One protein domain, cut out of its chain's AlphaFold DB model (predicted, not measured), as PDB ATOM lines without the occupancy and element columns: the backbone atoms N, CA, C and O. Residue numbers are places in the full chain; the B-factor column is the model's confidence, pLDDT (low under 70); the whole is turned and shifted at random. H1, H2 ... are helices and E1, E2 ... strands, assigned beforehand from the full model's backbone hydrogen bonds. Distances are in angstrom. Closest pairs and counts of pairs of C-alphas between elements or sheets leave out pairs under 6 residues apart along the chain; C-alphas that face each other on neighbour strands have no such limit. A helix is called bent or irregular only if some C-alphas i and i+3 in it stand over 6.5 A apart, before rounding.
ATOM      1  N   TYR A  90     178.960 202.863 198.677       97.31
ATOM      2  CA  TYR A  90     178.962 203.431 197.339       97.31
ATOM      3  C   TYR A  90     180.393 203.703 196.881       97.31
ATOM      4  O   TYR A  90     181.126 204.461 197.514       97.31
ATOM      5  N   PHE A  91     180.790 203.091 195.767       98.25
ATOM      6  CA  PHE A  91     182.110 203.267 195.163       98.25
ATOM      7  C   PHE A  91     182.035 204.347 194.069       98.25
ATOM      8  O   PHE A  91     181.602 204.034 192.955       98.25
ATOM      9  N   PRO A  92     182.414 205.614 194.339       98.00
ATOM     10  CA  PRO A  92     182.338 206.675 193.340       98.00
ATOM     11  C   PRO A  92     183.382 206.498 192.239       98.00
ATOM     12  O   PRO A  92     184.528 206.152 192.502       98.00
ATOM     13  N   MET A  93     183.014 206.799 190.994       98.25
ATOM     14  CA  MET A  93     183.917 206.733 189.840       98.25
ATOM     15  C   MET A  93     184.462 208.088 189.389       98.25
ATOM     16  O   MET A  93     185.372 208.120 188.560       98.25
ATOM     17  N   LYS A  94     183.987 209.211 189.934       97.94
ATOM     18  CA  LYS A  94     184.440 210.564 189.571       97.94
ATOM     19  C   LYS A  94     185.938 210.774 189.802       97.94
ATOM     20  O   LYS A  94     186.581 211.443 188.991       97.94
ATOM     21  N   PHE A  95     186.529 210.155 190.830       97.94
ATOM     22  CA  PHE A  95     187.963 210.294 191.134       97.94
ATOM     23  C   PHE A  95     188.865 209.936 189.943       97.94
ATOM     24  O   PHE A  95     189.920 210.544 189.752       97.94
ATOM     25  N   VAL A  96     188.438 209.005 189.074       98.00
ATOM     26  CA  VAL A  96     189.253 208.572 187.931       98.00
ATOM     27  C   VAL A  96     189.461 209.671 186.887       98.00
ATOM     28  O   VAL A  96     190.407 209.593 186.096       98.00
ATOM     29  N   GLU A  97     188.615 210.705 186.881       96.38
ATOM     30  CA  GLU A  97     188.742 211.868 185.999       96.38
ATOM     31  C   GLU A  97     189.964 212.731 186.348       96.38
ATOM     32  O   GLU A  97     190.572 213.310 185.443       96.38
ATOM     33  N   ALA A  98     190.375 212.745 187.620       95.88
ATOM     34  CA  ALA A  98     191.562 213.455 188.100       95.88
ATOM     35  C   ALA A  98     192.867 212.662 187.892       95.88
ATOM     36  O   ALA A  98     193.959 213.228 187.918       95.88
ATOM     37  N   LEU A  99     192.771 211.349 187.651       97.62
ATOM     38  CA  LEU A  99     193.934 210.475 187.503       97.62
ATOM     39  C   LEU A  99     194.612 210.627 186.140       97.62
ATOM     40  O   LEU A  99     193.956 210.804 185.104       97.62
ATOM     41  N   GLY A 100     195.933 210.429 186.127       97.69
ATOM     42  CA  GLY A 100     196.698 210.258 184.894       97.69
ATOM     43  C   GLY A 100     196.260 209.016 184.092       97.69
ATOM     44  O   GLY A 100     195.696 208.078 184.662       97.69
ATOM     45  N   PRO A 101     196.536 208.952 182.771       97.31
ATOM     46  CA  PRO A 101     195.973 207.922 181.888       97.31
ATOM     47  C   PRO A 101     196.255 206.472 182.303       97.31
ATOM     48  O   PRO A 101     195.402 205.607 182.113       97.31
ATOM     49  N   GLU A 102     197.439 206.201 182.852       98.00
ATOM     50  CA  GLU A 102     197.834 204.863 183.304       98.00
ATOM     51  C   GLU A 102     197.052 204.443 184.555       98.00
ATOM     52  O   GLU A 102     196.337 203.442 184.519       98.00
ATOM     53  N   LEU A 103     197.088 205.250 185.622       98.44
ATOM     54  CA  LEU A 103     196.381 204.942 186.870       98.44
ATOM     55  C   LEU A 103     194.863 204.932 186.694       98.44
ATOM     56  O   LEU A 103     194.184 204.121 187.315       98.44
ATOM     57  N   ARG A 104     194.329 205.762 185.791       98.50
ATOM     58  CA  ARG A 104     192.919 205.716 185.385       98.50
ATOM     59  C   ARG A 104     192.539 204.342 184.837       98.50
ATOM     60  O   ARG A 104     191.525 203.785 185.238       98.50
ATOM     61  N   ARG A 105     193.340 203.783 183.923       98.56
ATOM     62  CA  ARG A 105     193.079 202.453 183.344       98.56
ATOM     63  C   ARG A 105     193.248 201.341 184.376       98.56
ATOM     64  O   ARG A 105     192.471 200.391 184.345       98.56
ATOM     65  N   ILE A 106     194.232 201.462 185.272       98.62
ATOM     66  CA  ILE A 106     194.434 200.526 186.388       98.62
ATOM     67  C   ILE A 106     193.202 200.541 187.299       98.62
ATOM     68  O   ILE A 106     192.621 199.489 187.529       98.62
ATOM     69  N   SER A 107     192.751 201.724 187.722       98.69
ATOM     70  CA  SER A 107     191.606 201.886 188.630       98.69
ATOM     71  C   SER A 107     190.304 201.383 188.005       98.69
ATOM     72  O   SER A 107     189.568 200.643 188.644       98.69
ATOM     73  N   ILE A 108     190.047 201.703 186.729       98.69
ATOM     74  CA  ILE A 108     188.874 201.170 186.015       98.69
ATOM     75  C   ILE A 108     188.940 199.640 185.922       98.69
ATOM     76  O   ILE A 108     187.928 198.987 186.132       98.69
ATOM     77  N   THR A 109     190.117 199.068 185.644       98.69
ATOM     78  CA  THR A 109     190.278 197.602 185.593       98.69
ATOM     79  C   THR A 109     190.033 196.970 186.958       98.69
ATOM     80  O   THR A 109     189.330 195.972 187.035       98.69
ATOM     81  N   PHE A 110     190.571 197.566 188.023       98.81
ATOM     82  CA  PHE A 110     190.384 197.086 189.388       98.81
ATOM     83  C   PHE A 110     188.904 197.062 189.782       98.81
ATOM     84  O   PHE A 110     188.410 196.022 190.202       98.81
ATOM     85  N   ILE A 111     188.183 198.172 189.589       98.62
ATOM     86  CA  ILE A 111     186.752 198.241 189.924       98.62
ATOM     87  C   ILE A 111     185.935 197.297 189.040       98.62
ATOM     88  O   ILE A 111     185.062 196.604 189.547       98.62
ATOM     89  N   HIS A 112     186.251 197.204 187.746       98.50
ATOM     90  CA  HIS A 112     185.609 196.249 186.844       98.50
ATOM     91  C   HIS A 112     185.746 194.800 187.338       98.50
ATOM     92  O   HIS A 112     184.758 194.070 187.405       98.50
ATOM     93  N   GLU A 113     186.964 194.375 187.686       98.44
ATOM     94  CA  GLU A 113     187.217 193.022 188.192       98.44
ATOM     95  C   GLU A 113     186.551 192.800 189.554       98.44
ATOM     96  O   GLU A 113     185.953 191.748 189.763       98.44
ATOM     97  N   LEU A 114     186.571 193.803 190.440       98.56
ATOM     98  CA  LEU A 114     185.902 193.748 191.742       98.56
ATOM     99  C   LEU A 114     184.401 193.530 191.573       98.56
ATOM    100  O   LEU A 114     183.844 192.636 192.204       98.56
ATOM    101  N   MET A 115     183.768 194.309 190.692       98.06
ATOM    102  CA  MET A 115     182.349 194.192 190.372       98.06
ATOM    103  C   MET A 115     182.003 192.793 189.881       98.06
ATOM    104  O   MET A 115     181.108 192.152 190.423       98.06
ATOM    105  N   LYS A 116     182.747 192.285 188.890       97.62
ATOM    106  CA  LYS A 116     182.497 190.954 188.323       97.62
ATOM    107  C   LYS A 116     182.695 189.835 189.336       97.62
ATOM    108  O   LYS A 116     181.890 188.915 189.363       97.62
ATOM    109  N   ALA A 117     183.725 189.933 190.168       98.00
ATOM    110  CA  ALA A 117     184.028 188.935 191.184       98.00
ATOM    111  C   ALA A 117     183.023 188.921 192.348       98.00
ATOM    112  O   ALA A 117     182.903 187.913 193.034       98.00
ATOM    113  N   ASN A 118     182.326 190.036 192.586       98.31
ATOM    114  CA  ASN A 118     181.453 190.211 193.746       98.31
ATOM    115  C   ASN A 118     179.966 190.343 193.416       98.31
ATOM    116  O   ASN A 118     179.169 190.422 194.344       98.31
ATOM    117  N   GLY A 119     179.603 190.396 192.133       97.06
ATOM    118  CA  GLY A 119     178.235 190.669 191.690       97.06
ATOM    119  C   GLY A 119     177.794 192.126 191.873       97.06
ATOM    120  O   GLY A 119     176.610 192.404 191.783       97.06
ATOM    121  N   ILE A 120     178.715 193.061 192.133       97.38
ATOM    122  CA  ILE A 120     178.370 194.472 192.374       97.38
ATOM    123  C   ILE A 120     178.005 195.144 191.048       97.38
ATOM    124  O   ILE A 120     178.777 195.089 190.083       97.38
ATOM    125  N   GLN A 121     176.862 195.823 191.019       95.38
ATOM    126  CA  GLN A 121     176.358 196.548 189.855       95.38
ATOM    127  C   GLN A 121     176.684 198.045 189.929       95.38
ATOM    128  O   GLN A 121     177.139 198.564 190.958       95.38
ATOM    129  N   THR A 122     176.522 198.742 188.803       96.19
ATOM    130  CA  THR A 122     176.490 200.206 188.837       96.19
ATOM    131  C   THR A 122     175.069 200.677 189.064       96.19
ATOM    132  O   THR A 122     174.109 199.979 188.768       96.19
ATOM    133  N   VAL A 123     174.951 201.920 189.505       93.31
ATOM    134  CA  VAL A 123     173.674 202.621 189.637       93.31
ATOM    135  C   VAL A 123     172.872 202.705 188.323       93.31
ATOM    136  O   VAL A 123     171.696 203.018 188.353       93.31
ATOM    137  N   LEU A 124     173.469 202.451 187.150       89.00
ATOM    138  CA  LEU A 124     172.731 202.507 185.880       89.00
ATOM    139  C   LEU A 124     171.785 201.325 185.655       89.00
ATOM    140  O   LEU A 124     170.895 201.449 184.817       89.00
ATOM    141  N   ASP A 125     172.026 200.199 186.324       75.88
ATOM    142  CA  ASP A 125     171.310 198.943 186.091       75.88
ATOM    143  C   ASP A 125     170.128 198.750 187.067       75.88
ATOM    144  O   ASP A 125     169.544 197.671 187.088       75.88
ATOM    145  N   GLU A 126     169.779 199.774 187.862       83.12
ATOM    146  CA  GLU A 126     168.839 199.671 188.987       83.12
ATOM    147  C   GLU A 126     167.567 200.517 188.804       83.12
ATOM    148  O   GLU A 126     167.641 201.710 188.486       83.12
ATOM    149  N   ASP A 127     166.403 199.928 189.096       82.69
ATOM    150  CA  ASP A 127     165.084 200.573 188.961       82.69
ATOM    151  C   ASP A 127     164.951 201.828 189.839       82.69
ATOM    152  O   ASP A 127     164.378 202.841 189.429       82.69
ATOM    153  N   ASP A 128     165.543 201.808 191.040       85.44
ATOM    154  CA  ASP A 128     165.534 202.948 191.965       85.44
ATOM    155  C   ASP A 128     166.167 204.203 191.346       85.44
ATOM    156  O   ASP A 128     165.769 205.332 191.641       85.44
ATOM    157  N   THR A 129     167.101 204.014 190.420       87.12
ATOM    158  CA  THR A 129     167.777 205.103 189.729       87.12
ATOM    159  C   THR A 129     166.895 205.703 188.647       87.12
ATOM    160  O   THR A 129     166.901 206.921 188.483       87.12
ATOM    161  N   GLU A 130     166.090 204.906 187.945       88.50
ATOM    162  CA  GLU A 130     165.112 205.432 186.986       88.50
ATOM    163  C   GLU A 130     164.069 206.320 187.683       88.50
ATOM    164  O   GLU A 130     163.778 207.426 187.209       88.50
ATOM    165  N   TYR A 131     163.587 205.907 188.861       89.31
ATOM    166  CA  TYR A 131     162.707 206.734 189.692       89.31
ATOM    167  C   TYR A 131     163.384 208.034 190.132       89.31
ATOM    168  O   TYR A 131     162.818 209.116 189.959       89.31
ATOM    169  N   VAL A 132     164.624 207.960 190.624       91.88
ATOM    170  CA  VAL A 132     165.384 209.151 191.032       91.88
ATOM    171  C   VAL A 132     165.610 210.112 189.866       91.88
ATOM    172  O   VAL A 132     165.439 211.321 190.025       91.88
ATOM    173  N   LEU A 133     165.956 209.611 188.679       92.38
ATOM    174  CA  LEU A 133     166.122 210.453 187.493       92.38
ATOM    175  C   LEU A 133     164.797 211.097 187.068       92.38
ATOM    176  O   LEU A 133     164.796 212.266 186.677       92.38
ATOM    177  N   THR A 134     163.680 210.379 187.209       92.00
ATOM    178  CA  THR A 134     162.339 210.916 186.958       92.00
ATOM    179  C   THR A 134     162.035 212.077 187.902       92.00
ATOM    180  O   THR A 134     161.714 213.162 187.420       92.00
ATOM    181  N   TRP A 135     162.247 211.927 189.213       90.38
ATOM    182  CA  TRP A 135     162.056 213.023 190.174       90.38
ATOM    183  C   TRP A 135     162.990 214.206 189.916       90.38
ATOM    184  O   TRP A 135     162.572 215.360 189.967       90.38
ATOM    185  N   ILE A 136     164.250 213.945 189.561       90.50
ATOM    186  CA  ILE A 136     165.206 215.002 189.197       90.50
ATOM    187  C   ILE A 136     164.775 215.735 187.920       90.50
ATOM    188  O   ILE A 136     165.164 216.891 187.732       90.50
ATOM    189  N   SER A 137     163.995 215.105 187.039       89.56
ATOM    190  CA  SER A 137     163.478 215.729 185.817       89.56
ATOM    191  C   SER A 137     162.315 216.694 186.066       89.56
ATOM    192  O   SER A 137     162.097 217.594 185.249       89.56
ATOM    193  N   GLU A 138     161.621 216.566 187.199       90.62
ATOM    194  CA  GLU A 138     160.459 217.387 187.534       90.62
ATOM    195  C   GLU A 138     160.822 218.877 187.667       90.62
ATOM    196  O   GLU A 138     161.972 219.273 187.909       90.62
ATOM    197  N   GLU A 139     159.841 219.750 187.427       83.06
ATOM    198  CA  GLU A 139     160.036 221.189 187.575       83.06
ATOM    199  C   GLU A 139     159.995 221.576 189.054       83.06
ATOM    200  O   GLU A 139     159.030 221.292 189.756       83.06
ATOM    201  N   VAL A 140     161.047 222.250 189.517       87.31
ATOM    202  CA  VAL A 140     161.151 222.736 190.893       87.31
ATOM    203  C   VAL A 140     160.652 224.187 190.927       87.31
ATOM    204  O   VAL A 140     161.243 225.040 190.252       87.31
ATOM    205  N   PRO A 141     159.566 224.495 191.664       85.06
ATOM    206  CA  PRO A 141     159.064 225.860 191.784       85.06
ATOM    207  C   PRO A 141     160.130 226.795 192.360       85.06
ATOM    208  O   PRO A 141     160.849 226.424 193.282       85.06
ATOM    209  N   GLU A 142     160.217 228.012 191.819       88.12
ATOM    210  CA  GLU A 142     161.136 229.065 192.291       88.12
ATOM    211  C   GLU A 142     162.640 228.712 192.209       88.12
ATOM    212  O   GLU A 142     163.475 229.429 192.761       88.12
ATOM    213  N   GLU A 143     163.016 227.658 191.471       91.12
ATOM    214  CA  GLU A 143     164.417 227.264 191.283       91.12
ATOM    215  C   GLU A 143     165.214 228.334 190.524       91.12
ATOM    216  O   GLU A 143     164.826 228.814 189.451       91.12
ATOM    217  N   VAL A 144     166.386 228.673 191.060       93.50
ATOM    218  CA  VAL A 144     167.282 229.663 190.461       93.50
ATOM    219  C   VAL A 144     167.775 229.153 189.092       93.50
ATOM    220  O   VAL A 144     168.183 227.992 188.981       93.50
ATOM    221  N   PRO A 145     167.803 229.980 188.024       91.94
ATOM    222  CA  PRO A 145     168.170 229.529 186.675       91.94
ATOM    223  C   PRO A 145     169.512 228.782 186.583       91.94
ATOM    224  O   PRO A 145     169.659 227.827 185.814       91.94
ATOM    225  N   GLU A 146     170.507 229.191 187.369       92.25
ATOM    226  CA  GLU A 146     171.814 228.543 187.464       92.25
ATOM    227  C   GLU A 146     171.735 227.126 188.044       92.25
ATOM    228  O   GLU A 146     172.456 226.235 187.573       92.25
ATOM    229  N   GLU A 147     170.877 226.912 189.041       90.75
ATOM    230  CA  GLU A 147     170.627 225.617 189.681       90.75
ATOM    231  C   GLU A 147     169.865 224.702 188.729       90.75
ATOM    232  O   GLU A 147     170.369 223.616 188.423       90.75
ATOM    233  N   ARG A 148     168.803 225.214 188.091       91.75
ATOM    234  CA  ARG A 148     168.087 224.521 187.007       91.75
ATOM    235  C   ARG A 148     169.048 224.048 185.923       91.75
ATOM    236  O   ARG A 148     169.041 222.891 185.504       91.75
ATOM    237  N   LYS A 149     169.956 224.923 185.481       93.00
ATOM    238  CA  LYS A 149     170.965 224.579 184.469       93.00
ATOM    239  C   LYS A 149     171.963 223.529 184.965       93.00
ATOM    240  O   LYS A 149     172.484 222.765 184.152       93.00
ATOM    241  N   LYS A 150     172.337 223.515 186.249       92.56
ATOM    242  CA  LYS A 150     173.209 222.469 186.821       92.56
ATOM    243  C   LYS A 150     172.474 221.129 186.883       92.56
ATOM    244  O   LYS A 150     173.021 220.153 186.374       92.56
ATOM    245  N   ARG A 151     171.242 221.118 187.399       93.44
ATOM    246  CA  ARG A 151     170.371 219.941 187.501       93.44
ATOM    247  C   ARG A 151     170.132 219.285 186.143       93.44
ATOM    248  O   ARG A 151     170.504 218.133 185.954       93.44
ATOM    249  N   LEU A 152     169.662 220.042 185.148       93.75
ATOM    250  CA  LEU A 152     169.409 219.510 183.800       93.75
ATOM    251  C   LEU A 152     170.682 219.000 183.104       93.75
ATOM    252  O   LEU A 152     170.643 218.024 182.357       93.75
ATOM    253  N   ARG A 153     171.843 219.628 183.351       94.81
ATOM    254  CA  ARG A 153     173.130 219.127 182.834       94.81
ATOM    255  C   ARG A 153     173.535 217.806 183.480       94.81
ATOM    256  O   ARG A 153     174.120 216.971 182.790       94.81
ATOM    257  N   LEU A 154     173.276 217.637 184.776       95.06
ATOM    258  CA  LEU A 154     173.541 216.391 185.489       95.06
ATOM    259  C   LEU A 154     172.630 215.277 184.967       95.06
ATOM    260  O   LEU A 154     173.150 214.244 184.551       95.06
ATOM    261  N   LEU A 155     171.322 215.542 184.881       94.62
ATOM    262  CA  LEU A 155     170.322 214.628 184.322       94.62
ATOM    263  C   LEU A 155     170.740 214.142 182.928       94.62
ATOM    264  O   LEU A 155     170.976 212.954 182.722       94.62
ATOM    265  N   HIS A 156     171.014 215.074 182.009       95.44
ATOM    266  CA  HIS A 156     171.475 214.728 180.663       95.44
ATOM    267  C   HIS A 156     172.773 213.898 180.670       95.44
ATOM    268  O   HIS A 156     173.002 213.044 179.808       95.44
ATOM    269  N   SER A 157     173.658 214.141 181.640       96.81
ATOM    270  CA  SER A 157     174.912 213.405 181.770       96.81
ATOM    271  C   SER A 157     174.713 211.947 182.200       96.81
ATOM    272  O   SER A 157     175.443 211.080 181.701       96.81
ATOM    273  N   TYR A 158     173.736 211.688 183.071       96.00
ATOM    274  CA  TYR A 158     173.304 210.353 183.495       96.00
ATOM    275  C   TYR A 158     172.506 209.621 182.412       96.00
ATOM    276  O   TYR A 158     172.722 208.434 182.198       96.00
ATOM    277  N   GLU A 159     171.657 210.322 181.664       93.00
ATOM    278  CA  GLU A 159     170.827 209.698 180.630       93.00
ATOM    279  C   GLU A 159     171.617 209.346 179.366       93.00
ATOM    280  O   GLU A 159     171.429 208.274 178.792       93.00
ATOM    281  N   ASN A 160     172.486 210.253 178.897       93.62
ATOM    282  CA  ASN A 160     173.111 210.157 177.566       93.62
ATOM    283  C   ASN A 160     174.532 210.751 177.476       93.62
ATOM    284  O   ASN A 160     175.171 210.733 176.416       93.62
ATOM    285  N   GLY A 161     175.064 211.295 178.570       96.00
ATOM    286  CA  GLY A 161     176.307 212.057 178.549       96.00
ATOM    287  C   GLY A 161     177.523 211.326 179.112       96.00
ATOM    288  O   GLY A 161     177.753 210.137 178.880       96.00
ATOM    289  N   ARG A 162     178.403 212.103 179.755       96.81
ATOM    290  CA  ARG A 162     179.731 211.626 180.171       96.81
ATOM    291  C   ARG A 162     179.654 210.609 181.307       96.81
ATOM    292  O   ARG A 162     180.445 209.672 181.291       96.81
ATOM    293  N   ILE A 163     178.703 210.782 182.230       97.75
ATOM    294  CA  ILE A 163     178.549 209.930 183.415       97.75
ATOM    295  C   ILE A 163     178.139 208.531 182.976       97.75
ATOM    296  O   ILE A 163     178.862 207.577 183.257       97.75
ATOM    297  N   LYS A 164     177.084 208.427 182.157       96.88
ATOM    298  CA  LYS A 164     176.652 207.148 181.585       96.88
ATOM    299  C   LYS A 164     177.787 206.409 180.888       96.88
ATOM    300  O   LYS A 164     178.053 205.246 181.165       96.88
ATOM    301  N   ARG A 165     178.518 207.108 180.011       97.44
ATOM    302  CA  ARG A 165     179.650 206.521 179.275       97.44
ATOM    303  C   ARG A 165     180.799 206.087 180.184       97.44
ATOM    304  O   ARG A 165     181.530 205.170 179.809       97.44
ATOM    305  N   LEU A 166     181.014 206.766 181.311       97.94
ATOM    306  CA  LEU A 166     182.029 206.381 182.287       97.94
ATOM    307  C   LEU A 166     181.609 205.107 183.018       97.94
ATOM    308  O   LEU A 166     182.376 204.151 183.003       97.94
ATOM    309  N   LEU A 167     180.402 205.061 183.579       97.81
ATOM    310  CA  LEU A 167     179.905 203.891 184.312       97.81
ATOM    311  C   LEU A 167     179.810 202.652 183.403       97.81
ATOM    312  O   LEU A 167     180.425 201.631 183.699       97.81
ATOM    313  N   GLN A 168     179.262 202.794 182.192       97.38
ATOM    314  CA  GLN A 168     179.267 201.723 181.180       97.38
ATOM    315  C   GLN A 168     180.677 201.272 180.779       97.38
ATOM    316  O   GLN A 168     180.901 200.132 180.368       97.38
ATOM    317  N   ARG A 169     181.664 202.174 180.822       97.19
ATOM    318  CA  ARG A 169     183.059 201.805 180.569       97.19
ATOM    319  C   ARG A 169     183.609 200.974 181.718       97.19
ATOM    320  O   ARG A 169     184.333 200.025 181.436       97.19
ATOM    321  N   VAL A 170     183.278 201.314 182.959       97.12
ATOM    322  CA  VAL A 170     183.674 200.554 184.150       97.12
ATOM    323  C   VAL A 170     183.067 199.153 184.123       97.12
ATOM    324  O   VAL A 170     183.792 198.178 184.276       97.12
ATOM    325  N   GLU A 171     181.797 199.011 183.756       95.44
ATOM    326  CA  GLU A 171     181.146 197.698 183.610       95.44
ATOM    327  C   GLU A 171     181.793 196.786 182.563       95.44
ATOM    328  O   GLU A 171     181.718 195.563 182.678       95.44
ATOM    329  N   ARG A 172     182.392 197.363 181.511       95.44
ATOM    330  CA  ARG A 172     182.755 196.626 180.285       95.44
ATOM    331  C   ARG A 172     184.251 196.513 180.019       95.44
ATOM    332  O   ARG A 172     184.639 195.743 179.141       95.44
ATOM    333  N   LYS A 173     185.101 197.335 180.643       95.62
ATOM    334  CA  LYS A 173     186.518 197.440 180.263       95.62
ATOM    335  C   LYS A 173     187.459 196.927 181.347       95.62
ATOM    336  O   LYS A 173     187.752 197.624 182.309       95.62
ATOM    337  N   CYS A 174     188.086 195.794 181.050       94.75
ATOM    338  CA  CYS A 174     189.361 195.382 181.630       94.75
ATOM    339  C   CYS A 174     190.508 195.819 180.696       94.75
ATOM    340  O   CYS A 174     190.587 195.380 179.545       94.75
ATOM    341  N   TYR A 175     191.387 196.714 181.158       97.00
ATOM    342  CA  TYR A 175     192.539 197.190 180.374       97.00
ATOM    343  C   TYR A 175     193.806 196.359 180.602       97.00
ATOM    344  O   TYR A 175     194.696 196.365 179.749       97.00
ATOM    345  N   TYR A 176     193.903 195.656 181.732       96.56
ATOM    346  CA  TYR A 176     195.089 194.903 182.130       96.56
ATOM    347  C   TYR A 176     194.736 193.455 182.448       96.56
ATOM    348  O   TYR A 176     194.129 193.181 183.466       96.56
ATOM    349  N   LYS A 177     195.237 192.515 181.638       93.06
ATOM    350  CA  LYS A 177     195.097 191.070 181.913       93.06
ATOM    351  C   LYS A 177     195.809 190.610 183.192       93.06
ATOM    352  O   LYS A 177     195.506 189.550 183.714       93.06
ATOM    353  N   ASN A 178     196.836 191.344 183.622       96.06
ATOM    354  CA  ASN A 178     197.575 191.065 184.851       96.06
ATOM    355  C   ASN A 178     197.649 192.353 185.669       96.06
ATOM    356  O   ASN A 178     198.636 193.096 185.613       96.06
ATOM    357  N   LEU A 179     196.549 192.628 186.364       97.19
ATOM    358  CA  LEU A 179     196.395 193.793 187.217       97.19
ATOM    359  C   LEU A 179     197.421 193.847 188.366       97.19
ATOM    360  O   LEU A 179     198.013 194.917 188.532       97.19
ATOM    361  N   PRO A 180     197.746 192.746 189.087       97.81
ATOM    362  CA  PRO A 180     198.778 192.777 190.129       97.81
ATOM    363  C   PRO A 180     200.120 193.310 189.614       97.81
ATOM    364  O   PRO A 180     200.704 194.233 190.177       97.81
ATOM    365  N   LYS A 181     200.561 192.825 188.449       97.62
ATOM    366  CA  LYS A 181     201.807 193.274 187.818       97.62
ATOM    367  C   LYS A 181     201.751 194.729 187.350       97.62
ATOM    368  O   LYS A 181     202.786 195.397 187.332       97.62
ATOM    369  N   ALA A 182     200.583 195.218 186.931       97.69
ATOM    370  CA  ALA A 182     200.399 196.625 186.581       97.69
ATOM    371  C   ALA A 182     200.522 197.521 187.825       97.69
ATOM    372  O   ALA A 182     201.264 198.503 187.790       97.69
ATOM    373  N   LEU A 183     199.889 197.132 188.937       97.62
ATOM    374  CA  LEU A 183     199.997 197.818 190.230       97.62
ATOM    375  C   LEU A 183     201.431 197.812 190.781       97.62
ATOM    376  O   LEU A 183     201.868 198.806 191.355       97.62
ATOM    377  N   ASP A 184     202.182 196.725 190.598       97.25
ATOM    378  CA  ASP A 184     203.578 196.634 191.050       97.25
ATOM    379  C   ASP A 184     204.543 197.513 190.260       97.25
ATOM    380  O   ASP A 184     205.526 198.011 190.806       97.25
ATOM    381  N   ARG A 185     204.272 197.716 188.970       97.31
ATOM    382  CA  ARG A 185     205.110 198.545 188.095       97.31
ATOM    383  C   ARG A 185     204.792 200.029 188.197       97.31
ATOM    384  O   ARG A 185     205.639 200.848 187.837       97.31
ATOM    385  N   TYR A 186     203.586 200.363 188.639       98.19
ATOM    386  CA  TYR A 186     203.126 201.736 188.690       98.19
ATOM    387  C   TYR A 186     203.918 202.555 189.720       98.19
ATOM    388  O   TYR A 186     204.049 202.176 190.883       98.19
ATOM    389  N   LYS A 187     204.441 203.708 189.288       96.69
ATOM    390  CA  LYS A 187     205.196 204.637 190.139       96.69
ATOM    391  C   LYS A 187     204.325 205.836 190.498       96.69
ATOM    392  O   LYS A 187     204.149 206.737 189.679       96.69
ATOM    393  N   ALA A 188     203.819 205.839 191.727       96.75
ATOM    394  CA  ALA A 188     203.002 206.924 192.257       96.75
ATOM    395  C   ALA A 188     203.789 208.239 192.366       96.75
ATOM    396  O   ALA A 188     204.927 208.270 192.842       96.75
ATOM    397  N   ARG A 189     203.156 209.333 191.945       95.81
ATOM    398  CA  ARG A 189     203.742 210.678 191.860       95.81
ATOM    399  C   ARG A 189     203.530 211.500 193.127       95.81
ATOM    400  O   ARG A 189     204.282 212.435 193.376       95.81
ATOM    401  N   ASN A 190     202.520 211.164 193.922       97.06
ATOM    402  CA  ASN A 190     202.142 211.869 195.146       97.06
ATOM    403  C   ASN A 190     201.565 210.888 196.187       97.06
ATOM    404  O   ASN A 190     201.413 209.696 195.910       97.06
ATOM    405  N   ASP A 191     201.283 211.382 197.395       97.50
ATOM    406  CA  ASP A 191     200.746 210.570 198.498       97.50
ATOM    407  C   ASP A 191     199.351 210.009 198.226       97.50
ATOM    408  O   ASP A 191     199.039 208.895 198.652       97.50
ATOM    409  N   TYR A 192     198.534 210.740 197.468       97.56
ATOM    410  CA  TYR A 192     197.212 210.285 197.062       97.56
ATOM    411  C   TYR A 192     197.303 209.041 196.166       97.56
ATOM    412  O   TYR A 192     196.741 207.996 196.491       97.56
ATOM    413  N   GLU A 193     198.097 209.099 195.090       98.25
ATOM    414  CA  GLU A 193     198.320 207.957 194.198       98.25
ATOM    415  C   GLU A 193     198.961 206.778 194.946       98.25
ATOM    416  O   GLU A 193     198.601 205.629 194.691       98.25
ATOM    417  N   ARG A 194     199.876 207.039 195.895       98.25
ATOM    418  CA  ARG A 194     200.460 205.991 196.755       98.25
ATOM    419  C   ARG A 194     199.388 205.281 197.578       98.25
ATOM    420  O   ARG A 194     199.363 204.051 197.601       98.25
ATOM    421  N   SER A 195     198.508 206.045 198.222       98.38
ATOM    422  CA  SER A 195     197.431 205.514 199.065       98.38
ATOM    423  C   SER A 195     196.434 204.699 198.245       98.38
ATOM    424  O   SER A 195     196.118 203.568 198.612       98.38
ATOM    425  N   LEU A 196     196.021 205.222 197.087       98.50
ATOM    426  CA  LEU A 196     195.109 204.547 196.166       98.50
ATOM    427  C   LEU A 196     195.692 203.221 195.648       98.50
ATOM    428  O   LEU A 196     195.026 202.189 195.681       98.50
ATOM    429  N   VAL A 197     196.956 203.218 195.213       98.50
ATOM    430  CA  VAL A 197     197.633 202.001 194.733       98.50
ATOM    431  C   VAL A 197     197.804 200.983 195.857       98.50
ATOM    432  O   VAL A 197     197.574 199.798 195.628       98.50
ATOM    433  N   SER A 198     198.168 201.419 197.067       98.50
ATOM    434  CA  SER A 198     198.258 200.529 198.233       98.50
ATOM    435  C   SER A 198     196.912 199.875 198.538       98.50
ATOM    436  O   SER A 198     196.848 198.659 198.703       98.50
ATOM    437  N   ALA A 199     195.831 200.656 198.549       98.69
ATOM    438  CA  ALA A 199     194.493 200.141 198.814       98.69
ATOM    439  C   ALA A 199     194.016 199.175 197.711       98.69
ATOM    440  O   ALA A 199     193.441 198.139 198.031       98.69
ATOM    441  N   MET A 200     194.320 199.433 196.431       98.75
ATOM    442  CA  MET A 200     194.043 198.473 195.347       98.75
ATOM    443  C   MET A 200     194.850 197.177 195.492       98.75
ATOM    444  O   MET A 200     194.316 196.102 195.247       98.75
ATOM    445  N   LYS A 201     196.121 197.246 195.920       98.56
ATOM    446  CA  LYS A 201     196.936 196.044 196.174       98.56
ATOM    447  C   LYS A 201     196.360 195.190 197.300       98.56
ATOM    448  O   LYS A 201     196.266 193.978 197.148       98.56
ATOM    449  N   GLU A 202     195.943 195.816 198.397       98.31
ATOM    450  CA  GLU A 202     195.237 195.131 199.489       98.31
ATOM    451  C   GLU A 202     193.919 194.511 199.004       98.31
ATOM    452  O   GLU A 202     193.562 193.407 199.416       98.31
ATOM    453  N   GLY A 203     193.231 195.197 198.091       98.38
ATOM    454  CA  GLY A 203     191.960 194.766 197.527       98.38
ATOM    455  C   GLY A 203     192.047 193.631 196.504       98.38
ATOM    456  O   GLY A 203     191.017 193.056 196.162       98.38
ATOM    457  N   LEU A 204     193.247 193.251 196.040       98.38
ATOM    458  CA  LEU A 204     193.424 192.153 195.075       98.38
ATOM    459  C   LEU A 204     192.822 190.825 195.564       98.38
ATOM    460  O   LEU A 204     192.382 190.016 194.751       98.38
ATOM    461  N   GLN A 205     192.763 190.614 196.883       96.94
ATOM    462  CA  GLN A 205     192.161 189.421 197.488       96.94
ATOM    463  C   GLN A 205     190.647 189.289 197.225       96.94
ATOM    464  O   GLN A 205     190.118 188.187 197.324       96.94
ATOM    465  N   PHE A 206     189.960 190.380 196.873       98.38
ATOM    466  CA  PHE A 206     188.516 190.404 196.607       98.38
ATOM    467  C   PHE A 206     188.178 190.248 195.118       98.38
ATOM    468  O   PHE A 206     187.008 190.280 194.751       98.38
ATOM    469  N   LEU A 207     189.181 190.079 194.247       97.75
ATOM    470  CA  LEU A 207     188.984 189.927 192.795       97.75
ATOM    471  C   LEU A 207     188.808 188.466 192.355       97.75
ATOM    472  O   LEU A 207     188.577 188.186 191.181       97.75
ATOM    473  N   SER A 208     188.971 187.509 193.267       95.75
ATOM    474  CA  SER A 208     188.747 186.079 193.009       95.75
ATOM    475  C   SER A 208     188.288 185.370 194.287       95.75
ATOM    476  O   SER A 208     188.993 184.492 194.793       95.75
ATOM    477  N   PRO A 209     187.153 185.789 194.873       96.00
ATOM    478  CA  PRO A 209     186.638 185.172 196.079       96.00
ATOM    479  C   PRO A 209     186.065 183.785 195.775       96.00
ATOM    480  O   PRO A 209     185.695 183.482 194.643       96.00
ATOM    481  N   LYS A 210     185.955 182.939 196.804       93.94
ATOM    482  CA  LYS A 210     185.192 181.684 196.701       93.94
ATOM    483  C   LYS A 210     183.690 181.959 196.528       93.94
ATOM    484  O   LYS A 210     183.016 181.194 195.851       93.94
ATOM    485  N   ARG A 211     183.213 183.026 197.171       94.19
ATOM    486  CA  ARG A 211     181.839 183.529 197.175       94.19
ATOM    487  C   ARG A 211     181.903 185.057 197.208       94.19
ATOM    488  O   ARG A 211     182.538 185.607 198.111       94.19
ATOM    489  N   GLY A 212     181.340 185.726 196.209       96.62
ATOM    490  CA  GLY A 212     181.296 187.185 196.101       96.62
ATOM    491  C   GLY A 212     180.352 187.825 197.119       96.62
ATOM    492  O   GLY A 212     179.480 187.148 197.655       96.62
ATOM    493  N   ILE A 213     180.494 189.131 197.393       97.56
ATOM    494  CA  ILE A 213     179.694 189.793 198.444       97.56
ATOM    495  C   ILE A 213     178.179 189.678 198.211       97.56
ATOM    496  O   ILE A 213     177.444 189.428 199.162       97.56
ATOM    497  N   MET A 214     177.719 189.773 196.956       96.88
ATOM    498  CA  MET A 214     176.291 189.667 196.633       96.88
ATOM    499  C   MET A 214     175.731 188.266 196.844       96.88
ATOM    500  O   MET A 214     174.538 188.110 197.070       96.88
ATOM    501  N   GLU A 215     176.577 187.239 196.846       96.75
ATOM    502  CA  GLU A 215     176.128 185.880 197.126       96.75
ATOM    503  C   GLU A 215     175.806 185.673 198.610       96.75
ATOM    504  O   GLU A 215     175.206 184.657 198.936       96.75
ATOM    505  N   TYR A 216     176.181 186.587 199.516       96.69
ATOM    506  CA  TYR A 216     175.757 186.565 200.926       96.69
ATOM    507  C   TYR A 216     174.380 187.211 201.135       96.69
ATOM    508  O   TYR A 216     173.921 187.295 202.273       96.69
ATOM    509  N   CYS A 217     173.724 187.666 200.064       94.25
ATOM    510  CA  CYS A 217     172.342 188.117 200.105       94.25
ATOM    511  C   CYS A 217     171.440 186.928 200.455       94.25
ATOM    512  O   CYS A 217     171.316 185.974 199.686       94.25
ATOM    513  N   TYR A 218     170.837 186.976 201.634       95.00
ATOM    514  CA  TYR A 218     169.840 186.018 202.082       95.00
ATOM    515  C   TYR A 218     168.826 186.759 202.938       95.00
ATOM    516  O   TYR A 218     169.210 187.522 203.823       95.00
ATOM    517  N   ASP A 219     167.554 186.526 202.647       95.06
ATOM    518  CA  ASP A 219     166.443 187.129 203.359       95.06
ATOM    519  C   ASP A 219     165.857 186.117 204.361       95.06
ATOM    520  O   ASP A 219     165.133 185.202 203.959       95.06
ATOM    521  N   PRO A 220     166.180 186.233 205.663       92.12
ATOM    522  CA  PRO A 220     165.637 185.344 206.684       92.12
ATOM    523  C   PRO A 220     164.144 185.563 206.953       92.12
ATOM    524  O   PRO A 220     163.536 184.719 207.614       92.12
ATOM    525  N   PHE A 221     163.565 186.669 206.479       91.69
ATOM    526  CA  PHE A 221     162.173 187.055 206.708       91.69
ATOM    527  C   PHE A 221     161.401 187.150 205.386       91.69
ATOM    528  O   PHE A 221     160.453 187.925 205.278       91.69
ATOM    529  N   TYR A 222     161.821 186.362 204.391       90.88
ATOM    530  CA  TYR A 222     161.245 186.381 203.055       90.88
ATOM    531  C   TYR A 222     159.732 186.153 203.076       90.88
ATOM    532  O   TYR A 222     159.231 185.146 203.590       90.88
ATOM    533  N   GLU A 223     159.026 187.062 202.418       87.19
ATOM    534  CA  GLU A 223     157.614 186.951 202.089       87.19
ATOM    535  C   GLU A 223     157.464 187.049 200.568       87.19
ATOM    536  O   GLU A 223     158.182 187.793 199.907       87.19
ATOM    537  N   GLU A 224     156.546 186.267 200.001       85.25
ATOM    538  CA  GLU A 224     156.334 186.206 198.548       85.25
ATOM    539  C   GLU A 224     155.717 187.503 198.000       85.25
ATOM    540  O   GLU A 224     156.108 187.985 196.939       85.25
ATOM    541  N   GLU A 225     154.801 188.101 198.763       88.88
ATOM    542  CA  GLU A 225     154.155 189.380 198.458       88.88
ATOM    543  C   GLU A 225     154.243 190.296 199.692       88.88
ATOM    544  O   GLU A 225     153.249 190.457 200.409       88.88
ATOM    545  N   PRO A 226     155.429 190.855 199.995       87.81
ATOM    546  CA  PRO A 226     155.589 191.732 201.145       87.81
ATOM    547  C   PRO A 226     154.864 193.060 200.893       87.81
ATOM    548  O   PRO A 226     154.897 193.598 199.785       87.81
ATOM    549  N   GLU A 227     154.253 193.641 201.930       87.31
ATOM    550  CA  GLU A 227     153.662 194.989 201.836       87.31
ATOM    551  C   GLU A 227     154.736 196.048 201.526       87.31
ATOM    552  O   GLU A 227     154.509 196.967 200.736       87.31
ATOM    553  N   PHE A 228     155.931 195.869 202.098       86.88
ATOM    554  CA  PHE A 228     157.121 196.669 201.825       86.88
ATOM    555  C   PHE A 228     158.306 195.755 201.529       86.88
ATOM    556  O   PHE A 228     158.685 194.931 202.359       86.88
ATOM    557  N   HIS A 229     158.932 195.931 200.365       89.94
ATOM    558  CA  HIS A 229     160.164 195.216 200.042       89.94
ATOM    559  C   HIS A 229     161.279 195.559 201.041       89.94
ATOM    560  O   HIS A 229     161.372 196.717 201.461       89.94
ATOM    561  N   PRO A 230     162.134 194.592 201.413       93.00
ATOM    562  CA  PRO A 230     163.311 194.877 202.219       93.00
ATOM    563  C   PRO A 230     164.323 195.711 201.435       93.00
ATOM    564  O   PRO A 230     164.308 195.757 200.202       93.00
ATOM    565  N   MET A 231     165.255 196.337 202.149       93.31
ATOM    566  CA  MET A 231     166.370 197.024 201.508       93.31
ATOM    567  C   MET A 231     167.404 195.998 201.054       93.31
ATOM    568  O   MET A 231     168.129 195.406 201.857       93.31
ATOM    569  N   TYR A 232     167.492 195.787 199.746       93.38
ATOM    570  CA  TYR A 232     168.352 194.760 199.178       93.38
ATOM    571  C   TYR A 232     169.837 195.122 199.259       93.38
ATOM    572  O   TYR A 232     170.240 196.290 199.256       93.38
ATOM    573  N   LEU A 233     170.683 194.091 199.250       94.12
ATOM    574  CA  LEU A 233     172.132 194.250 199.355       94.12
ATOM    575  C   LEU A 233     172.737 195.054 198.185       94.12
ATOM    576  O   LEU A 233     173.685 195.817 198.382       94.12
ATOM    577  N   TYR A 234     172.166 194.945 196.978       93.44
ATOM    578  CA  TYR A 234     172.602 195.707 195.799       93.44
ATOM    579  C   TYR A 234     172.308 197.213 195.918       93.44
ATOM    580  O   TYR A 234     173.069 198.038 195.410       93.44
ATOM    581  N   GLN A 235     171.258 197.595 196.654       93.56
ATOM    582  CA  GLN A 235     170.950 199.002 196.930       93.56
ATOM    583  C   GLN A 235     171.955 199.603 197.914       93.56
ATOM    584  O   GLN A 235     172.211 200.803 197.868       93.56
ATOM    585  N   GLN A 236     172.540 198.766 198.776       94.56
ATOM    586  CA  GLN A 236     173.508 199.151 199.803       94.56
ATOM    587  C   GLN A 236     174.956 199.170 199.291       94.56
ATOM    588  O   GLN A 236     175.751 200.002 199.731       94.56
ATOM    589  N   ILE A 237     175.319 198.273 198.365       96.50
ATOM    590  CA  ILE A 237     176.681 198.124 197.830       96.50
ATOM    591  C   ILE A 237     176.651 198.256 196.305       96.50
ATOM    592  O   ILE A 237     176.286 197.321 195.596       96.50
ATOM    593  N   ARG A 238     177.102 199.398 195.779       96.50
ATOM    594  CA  ARG A 238     177.077 199.664 194.331       96.50
ATOM    595  C   ARG A 238     178.111 200.679 193.881       96.50
ATOM    596  O   ARG A 238     178.666 201.442 194.670       96.50
ATOM    597  N   VAL A 239     178.379 200.694 192.580       98.06
ATOM    598  CA  VAL A 239     179.257 201.682 191.947       98.06
ATOM    599  C   VAL A 239     178.433 202.883 191.487       98.06
ATOM    600  O   VAL A 239     177.510 202.745 190.684       98.06
ATOM    601  N   ILE A 240     178.794 204.074 191.962       97.62
ATOM    602  CA  ILE A 240     178.125 205.339 191.627       97.62
ATOM    603  C   ILE A 240     179.070 206.259 190.853       97.62
ATOM    604  O   ILE A 240     180.269 205.999 190.722       97.62
ATOM    605  N   TYR A 241     178.559 207.373 190.335       97.69
ATOM    606  CA  TYR A 241     179.430 208.381 189.741       97.69
ATOM    607  C   TYR A 241     180.129 209.232 190.805       97.69
ATOM    608  O   TYR A 241     181.357 209.269 190.816       97.69
ATOM    609  N   ASP A 242     179.387 209.893 191.693       97.12
ATOM    610  CA  ASP A 242     179.922 210.882 192.632       97.12
ATOM    611  C   ASP A 242     179.139 210.860 193.943       97.12
ATOM    612  O   ASP A 242     177.925 210.987 193.917       97.12
ATOM    613  N   SER A 243     179.826 210.753 195.080       95.31
ATOM    614  CA  SER A 243     179.190 210.686 196.404       95.31
ATOM    615  C   SER A 243     178.462 211.967 196.817       95.31
ATOM    616  O   SER A 243     177.722 211.943 197.792       95.31
ATOM    617  N   TYR A 244     178.689 213.070 196.102       94.62
ATOM    618  CA  TYR A 244     178.163 214.399 196.425       94.62
ATOM    619  C   TYR A 244     177.296 214.996 195.317       94.62
ATOM    620  O   TYR A 244     177.134 216.218 195.248       94.62
ATOM    621  N   ASP A 245     176.823 214.174 194.378       94.81
ATOM    622  CA  ASP A 245     175.880 214.647 193.378       94.81
ATOM    623  C   ASP A 245     174.427 214.411 193.780       94.81
ATOM    624  O   ASP A 245     174.096 213.576 194.616       94.81
ATOM    625  N   MET A 246     173.547 215.176 193.134       93.56
ATOM    626  CA  MET A 246     172.120 215.170 193.430       93.56
ATOM    627  C   MET A 246     171.504 213.774 193.267       93.56
ATOM    628  O   MET A 246     170.652 213.405 194.061       93.56
ATOM    629  N   VAL A 247     171.936 212.979 192.281       94.19
ATOM    630  CA  VAL A 247     171.425 211.609 192.093       94.19
ATOM    631  C   VAL A 247     171.725 210.766 193.327       94.19
ATOM    632  O   VAL A 247     170.828 210.120 193.862       94.19
ATOM    633  N   THR A 248     172.961 210.813 193.815       95.25
ATOM    634  CA  THR A 248     173.359 210.079 195.016       95.25
ATOM    635  C   THR A 248     172.625 210.581 196.255       95.25
ATOM    636  O   THR A 248     172.150 209.755 197.032       95.25
ATOM    637  N   ASP A 249     172.444 211.895 196.409       94.12
ATOM    638  CA  ASP A 249     171.666 212.462 197.518       94.12
ATOM    639  C   ASP A 249     170.228 211.920 197.538       94.12
ATOM    640  O   ASP A 249     169.737 211.497 198.584       94.12
ATOM    641  N   TYR A 250     169.555 211.877 196.382       93.00
ATOM    642  CA  TYR A 250     168.213 211.300 196.277       93.00
ATOM    643  C   TYR A 250     168.207 209.802 196.597       93.00
ATOM    644  O   TYR A 250     167.367 209.368 197.378       93.00
ATOM    645  N   LEU A 251     169.163 209.023 196.082       94.50
ATOM    646  CA  LEU A 251     169.263 207.591 196.390       94.50
ATOM    647  C   LEU A 251     169.454 207.337 197.892       94.50
ATOM    648  O   LEU A 251     168.811 206.455 198.457       94.50
ATOM    649  N   VAL A 252     170.306 208.124 198.553       94.06
ATOM    650  CA  VAL A 252     170.522 208.047 200.006       94.06
ATOM    651  C   VAL A 252     169.259 208.453 200.769       94.06
ATOM    652  O   VAL A 252     168.894 207.793 201.739       94.06
ATOM    653  N   ASN A 253     168.561 209.505 200.336       91.50
ATOM    654  CA  ASN A 253     167.311 209.933 200.965       91.50
ATOM    655  C   ASN A 253     166.210 208.876 200.836       91.50
ATOM    656  O   ASN A 253     165.532 208.585 201.819       91.50
ATOM    657  N   CYS A 254     166.070 208.260 199.662       89.00
ATOM    658  CA  CYS A 254     165.135 207.161 199.442       89.00
ATOM    659  C   CYS A 254     165.482 205.958 200.308       89.00
ATOM    660  O   CYS A 254     164.608 205.445 200.998       89.00
ATOM    661  N   TYR A 255     166.760 205.570 200.353       91.94
ATOM    662  CA  TYR A 255     167.220 204.509 201.242       91.94
ATOM    663  C   TYR A 255     166.859 204.801 202.704       91.94
ATOM    664  O   TYR A 255     166.241 203.980 203.373       91.94
ATOM    665  N   ASN A 256     167.188 205.995 203.200       90.56
ATOM    666  CA  ASN A 256     166.931 206.396 204.587       90.56
ATOM    667  C   ASN A 256     165.440 206.501 204.924       90.56
ATOM    668  O   ASN A 256     165.071 206.375 206.090       90.56
ATOM    669  N   SER A 257     164.594 206.794 203.934       87.88
ATOM    670  CA  SER A 257     163.145 206.815 204.117       87.88
ATOM    671  C   SER A 257     162.594 205.395 204.185       87.88
ATOM    672  O   SER A 257     161.877 205.078 205.126       87.88
ATOM    673  N   HIS A 258     162.952 204.535 203.228       86.44
ATOM    674  CA  HIS A 258     162.421 203.174 203.142       86.44
ATOM    675  C   HIS A 258     162.951 202.263 204.257       86.44
ATOM    676  O   HIS A 258     162.170 201.538 204.860       86.44
ATOM    677  N   SER A 259     164.231 202.369 204.625       86.44
ATOM    678  CA  SER A 259     164.839 201.591 205.726       86.44
ATOM    679  C   SER A 259     164.207 201.835 207.103       86.44
ATOM    680  O   SER A 259     164.492 201.106 208.045       86.44
ATOM    681  N   ARG A 260     163.355 202.859 207.259       85.38
ATOM    682  CA  ARG A 260     162.566 203.073 208.486       85.38
ATOM    683  C   ARG A 260     161.249 202.309 208.497       85.38
ATOM    684  O   ARG A 260     160.720 202.059 209.574       85.38
ATOM    685  N   GLU A 261     160.731 201.993 207.318       87.06
ATOM    686  CA  GLU A 261     159.459 201.298 207.115       87.06
ATOM    687  C   GLU A 261     159.666 199.781 206.941       87.06
ATOM    688  O   GLU A 261     158.718 199.010 207.055       87.06
ATOM    689  N   THR A 262     160.903 199.341 206.682       91.25
ATOM    690  CA  THR A 262     161.273 197.933 206.465       91.25
ATOM    691  C   THR A 262     162.614 197.583 207.136       91.25
ATOM    692  O   THR A 262     163.115 198.337 207.968       91.25
ATOM    693  N   TYR A 263     163.200 196.433 206.798       91.31
ATOM    694  CA  TYR A 263     164.500 195.960 207.280       91.31
ATOM    695  C   TYR A 263     165.543 195.861 206.156       91.31
ATOM    696  O   TYR A 263     165.213 195.816 204.970       91.31
ATOM    697  N   ASP A 264     166.819 195.795 206.547       93.06
ATOM    698  CA  ASP A 264     167.948 195.669 205.627       93.06
ATOM    699  C   ASP A 264     168.350 194.200 205.436       93.06
ATOM    700  O   ASP A 264     168.611 193.480 206.406       93.06
ATOM    701  N   ILE A 265     168.489 193.764 204.181       94.25
ATOM    702  CA  ILE A 265     169.174 192.509 203.867       94.25
ATOM    703  C   ILE A 265     170.674 192.750 203.991       94.25
ATOM    704  O   ILE A 265     171.294 193.422 203.165       94.25
ATOM    705  N   ILE A 266     171.256 192.162 205.030       93.81
ATOM    706  CA  ILE A 266     172.692 192.197 205.303       93.81
ATOM    707  C   ILE A 266     173.349 190.854 204.933       93.81
ATOM    708  O   ILE A 266     172.656 189.862 204.708       93.81
ATOM    709  N   PRO A 267     174.688 190.773 204.849       95.81
ATOM    710  CA  PRO A 267     175.395 189.581 204.431       95.81
ATOM    711  C   PRO A 267     175.231 188.507 205.488       95.81
ATOM    712  O   PRO A 267     175.492 188.726 206.673       95.81
ATOM    713  N   VAL A 268     174.830 187.327 205.044       96.38
ATOM    714  CA  VAL A 268     174.549 186.185 205.900       96.38
ATOM    715  C   VAL A 268     175.250 184.958 205.327       96.38
ATOM    716  O   VAL A 268     175.178 184.667 204.131       96.38
ATOM    717  N   MET A 283     180.967 179.815 209.540       94.69
ATOM    718  CA  MET A 283     180.990 181.197 209.092       94.69
ATOM    719  C   MET A 283     182.410 181.548 208.648       94.69
ATOM    720  O   MET A 283     183.361 181.302 209.395       94.69
ATOM    721  N   ASP A 284     182.559 182.079 207.438       94.44
ATOM    722  CA  ASP A 284     183.829 182.655 206.994       94.44
ATOM    723  C   ASP A 284     183.961 184.127 207.425       94.44
ATOM    724  O   ASP A 284     183.105 184.662 208.124       94.44
ATOM    725  N   ASP A 285     185.082 184.758 207.072       95.69
ATOM    726  CA  ASP A 285     185.397 186.148 207.418       95.69
ATOM    727  C   ASP A 285     185.406 187.083 206.195       95.69
ATOM    728  O   ASP A 285     185.977 188.181 206.245       95.69
ATOM    729  N   TYR A 286     184.866 186.628 205.054       97.44
ATOM    730  CA  TYR A 286     184.974 187.362 203.800       97.44
ATOM    731  C   TYR A 286     184.248 188.714 203.854       97.44
ATOM    732  O   TYR A 286     184.905 189.713 203.538       97.44
ATOM    733  N   PRO A 287     182.968 188.805 204.284       97.06
ATOM    734  CA  PRO A 287     182.277 190.087 204.400       97.06
ATOM    735  C   PRO A 287     182.997 191.073 205.329       97.06
ATOM    736  O   PRO A 287     183.224 192.218 204.941       97.06
ATOM    737  N   GLU A 288     183.469 190.644 206.503       96.94
ATOM    738  CA  GLU A 288     184.189 191.509 207.445       96.94
ATOM    739  C   GLU A 288     185.495 192.057 206.847       96.94
ATOM    740  O   GLU A 288     185.809 193.246 206.988       96.94
ATOM    741  N   ARG A 289     186.270 191.211 206.152       97.12
ATOM    742  CA  ARG A 289     187.481 191.658 205.446       97.12
ATOM    743  C   ARG A 289     187.141 192.608 204.303       97.12
ATOM    744  O   ARG A 289     187.844 193.611 204.143       97.12
ATOM    745  N   PHE A 290     186.090 192.308 203.543       98.00
ATOM    746  CA  PHE A 290     185.618 193.141 202.444       98.00
ATOM    747  C   PHE A 290     185.234 194.531 202.948       98.00
ATOM    748  O   PHE A 290     185.783 195.511 202.450       98.00
ATOM    749  N   PHE A 291     184.393 194.642 203.980       97.44
ATOM    750  CA  PHE A 291     183.961 195.942 204.499       97.44
ATOM    751  C   PHE A 291     185.085 196.731 205.148       97.44
ATOM    752  O   PHE A 291     185.206 197.927 204.906       97.44
ATOM    753  N   LYS A 292     185.984 196.075 205.890       96.81
ATOM    754  CA  LYS A 292     187.165 196.750 206.447       96.81
ATOM    755  C   LYS A 292     188.039 197.369 205.354       96.81
ATOM    756  O   LYS A 292     188.585 198.461 205.533       96.81
ATOM    757  N   TRP A 293     188.212 196.664 204.238       98.12
ATOM    758  CA  TRP A 293     188.932 197.192 203.086       98.12
ATOM    759  C   TRP A 293     188.127 198.276 202.361       98.12
ATOM    760  O   TRP A 293     188.689 199.323 202.044       98.12
ATOM    761  N   ALA A 294     186.832 198.057 202.139       97.94
ATOM    762  CA  ALA A 294     185.956 198.983 201.437       97.94
ATOM    763  C   ALA A 294     185.839 200.316 202.185       97.94
ATOM    764  O   ALA A 294     186.000 201.358 201.561       97.94
ATOM    765  N   ASP A 295     185.710 200.296 203.518       97.19
ATOM    766  CA  ASP A 295     185.774 201.480 204.383       97.19
ATOM    767  C   ASP A 295     187.033 202.303 204.083       97.19
ATOM    768  O   ASP A 295     186.975 203.511 203.861       97.19
ATOM    769  N   LYS A 296     188.205 201.656 204.048       97.12
ATOM    770  CA  LYS A 296     189.473 202.332 203.751       97.12
ATOM    771  C   LYS A 296     189.514 202.847 202.314       97.12
ATOM    772  O   LYS A 296     189.970 203.962 202.084       97.12
ATOM    773  N   PHE A 297     189.095 202.030 201.354       98.38
ATOM    774  CA  PHE A 297     189.188 202.343 199.935       98.38
ATOM    775  C   PHE A 297     188.253 203.490 199.544       98.38
ATOM    776  O   PHE A 297     188.707 204.445 198.921       98.38
ATOM    777  N   ILE A 298     186.990 203.436 199.968       98.00
ATOM    778  CA  ILE A 298     185.977 204.464 199.709       98.00
ATOM    779  C   ILE A 298     186.416 205.805 200.305       98.00
ATOM    780  O   ILE A 298     186.438 206.803 199.592       98.00
ATOM    781  N   ASN A 299     186.902 205.824 201.552       96.50
ATOM    782  CA  ASN A 299     187.433 207.046 202.176       96.50
ATOM    783  C   ASN A 299     188.637 207.666 201.435       96.50
ATOM    784  O   ASN A 299     188.945 208.832 201.660       96.50
ATOM    785  N   ILE A 300     189.346 206.912 200.586       97.50
ATOM    786  CA  ILE A 300     190.438 207.443 199.751       97.50
ATOM    787  C   ILE A 300     189.901 208.081 198.462       97.50
ATOM    788  O   ILE A 300     190.551 208.974 197.924       97.50
ATOM    789  N   ILE A 301     188.779 207.601 197.920       95.94
ATOM    790  CA  ILE A 301     188.283 207.995 196.587       95.94
ATOM    791  C   ILE A 301     187.117 208.988 196.610       95.94
ATOM    792  O   ILE A 301     186.740 209.473 195.541       95.94
ATOM    793  N   ILE A 302     186.565 209.266 197.792       89.62
ATOM    794  CA  ILE A 302     185.605 210.347 198.045       89.62
ATOM    795  C   ILE A 302     186.317 211.706 198.072       89.62
ATOM    796  O   ILE A 302     187.431 211.791 198.637       89.62
TER     797      ILE A 302
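Overview. This is residues 90 to 268 and 283 to 302 of the 302 residues of an uncharacterized protein of Bacteroides uniformis str. 3978 T3 ii (UniProt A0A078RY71). A small parallel pair of strands, E1 and E2, lies at the middle of a slab of helices, with a group of side-by-side helices, H2, H6, H7 and H11, to one side of it and a second group, H3, H4 and H10, to the other. H5 bridges the two groups, touching H2 along part of its length and H4 at a corner, while residues 141 to 147 stick out at the far end of the second group and residues 217 to 232 form a long loop without a named element. The printed part has 199 residues with eleven named helices and two named strands, in the order E1, H1 to H9, E2, H10, H11, and its class is mostly helix. The whole is compact, with a radius of gyration of the C-alphas of 18.2 A, and only just flat, spanning 53 by 47 by 26 A.

Along the chain. The sheet is E1, residues 90 to 92, beginning at C-alpha 90 (178.962, 203.431, 197.339), and E2, residues 237 to 240. The longest helix by residues is H2, residues 101 to 118, 25.8 A from C-alpha 101 (195.973, 207.922, 181.888) to its last C-alpha. Before it comes H1, residues 94 to 97. After it come H3, residues 127 to 137, 15.6 A; H4, residues 145 to 159, 20.9 A; H5, residues 162 to 172, 15.3 A; H6, residues 179 to 185; and H7, residues 191 to 206, 23.7 A. H7 is only just irregular: C-alphas 202 and 205 are 6.8 A apart. H8, residues 213 to 216, and H9, residues 233 to 236, are short. H10, residues 246 to 258, measures 18.2 A, and H11, residues 286 to 301, measures 22.1 A and ends at C-alpha 301 (188.283, 207.995, 196.587).

Arrangement. E1 and E2 are parallel neighbours at 22 degrees, with N 91 and O 238 at 2.9 A and N 240 and O 91 at 3.0 A, within hydrogen-bond range. With H1 to H9 between them they make a strand-helix-strand unit, two parallel neighbour strands joined through helices. The closest C-alphas of E1 and H11 are those of Phe 91 and Ile 298, 6.1 A apart; those of H5 and E2 are Leu 167 and Ile 240, 7.7 A. H11 touches H7 at a shallow tilt of 20 degrees, opposite ways, closest at the C-alphas of Ala 199 and Phe 297, 5.9 A. H2, the hub, touches five helices: H1, H5, H6, H7 and, only just, with 3 pairs of C-alphas within 8 A, H8. With its residues 108 to 115 alone it touches H5 at a steep tilt of 59 degrees, closest at the C-alphas of His 112 and Val 170, 5.4 A. H6 and H7 form a helical hairpin, closest at the C-alphas of Leu 183 and Val 197, 6.6 A. H3 and H4 form another, closest at the C-alphas of Leu 133 and Leu 155, 6.7 A. H10 touches H3 at a steep tilt of 58 degrees, closest at the C-alphas of Val 132 and Tyr 250, 6.3 A. H4 and H5 only just touch, only at the corner, with 3 pairs of C-alphas within 8 A, the closest being Tyr 158 and Lys 164, 5.0 A. H9 and H10 are close but not clearly touching, while H2 and H11 are apart. Every O i to N i+4 pair is within hydrogen-bond range in H2, H3, H4, H5, H6 and H10; H7 has 10 of 12 and H11 has 11 of 12, and H1, H8 and H9 are too short for such a pair.

Size, cuts and confidence. The two C-alphas farthest apart are those of Pro 145 and Met 283, 54.8 A. Residues 269 to 282 are not printed, and C-alphas 268 and 283 are 8.7 A apart across this cut, which falls in the link from H10 to H11. Of the links that are printed whole, the one from H8 to H9, 16 residues, is long. The mean pLDDT of the printed part is 94.7, and no printed residue is under 70.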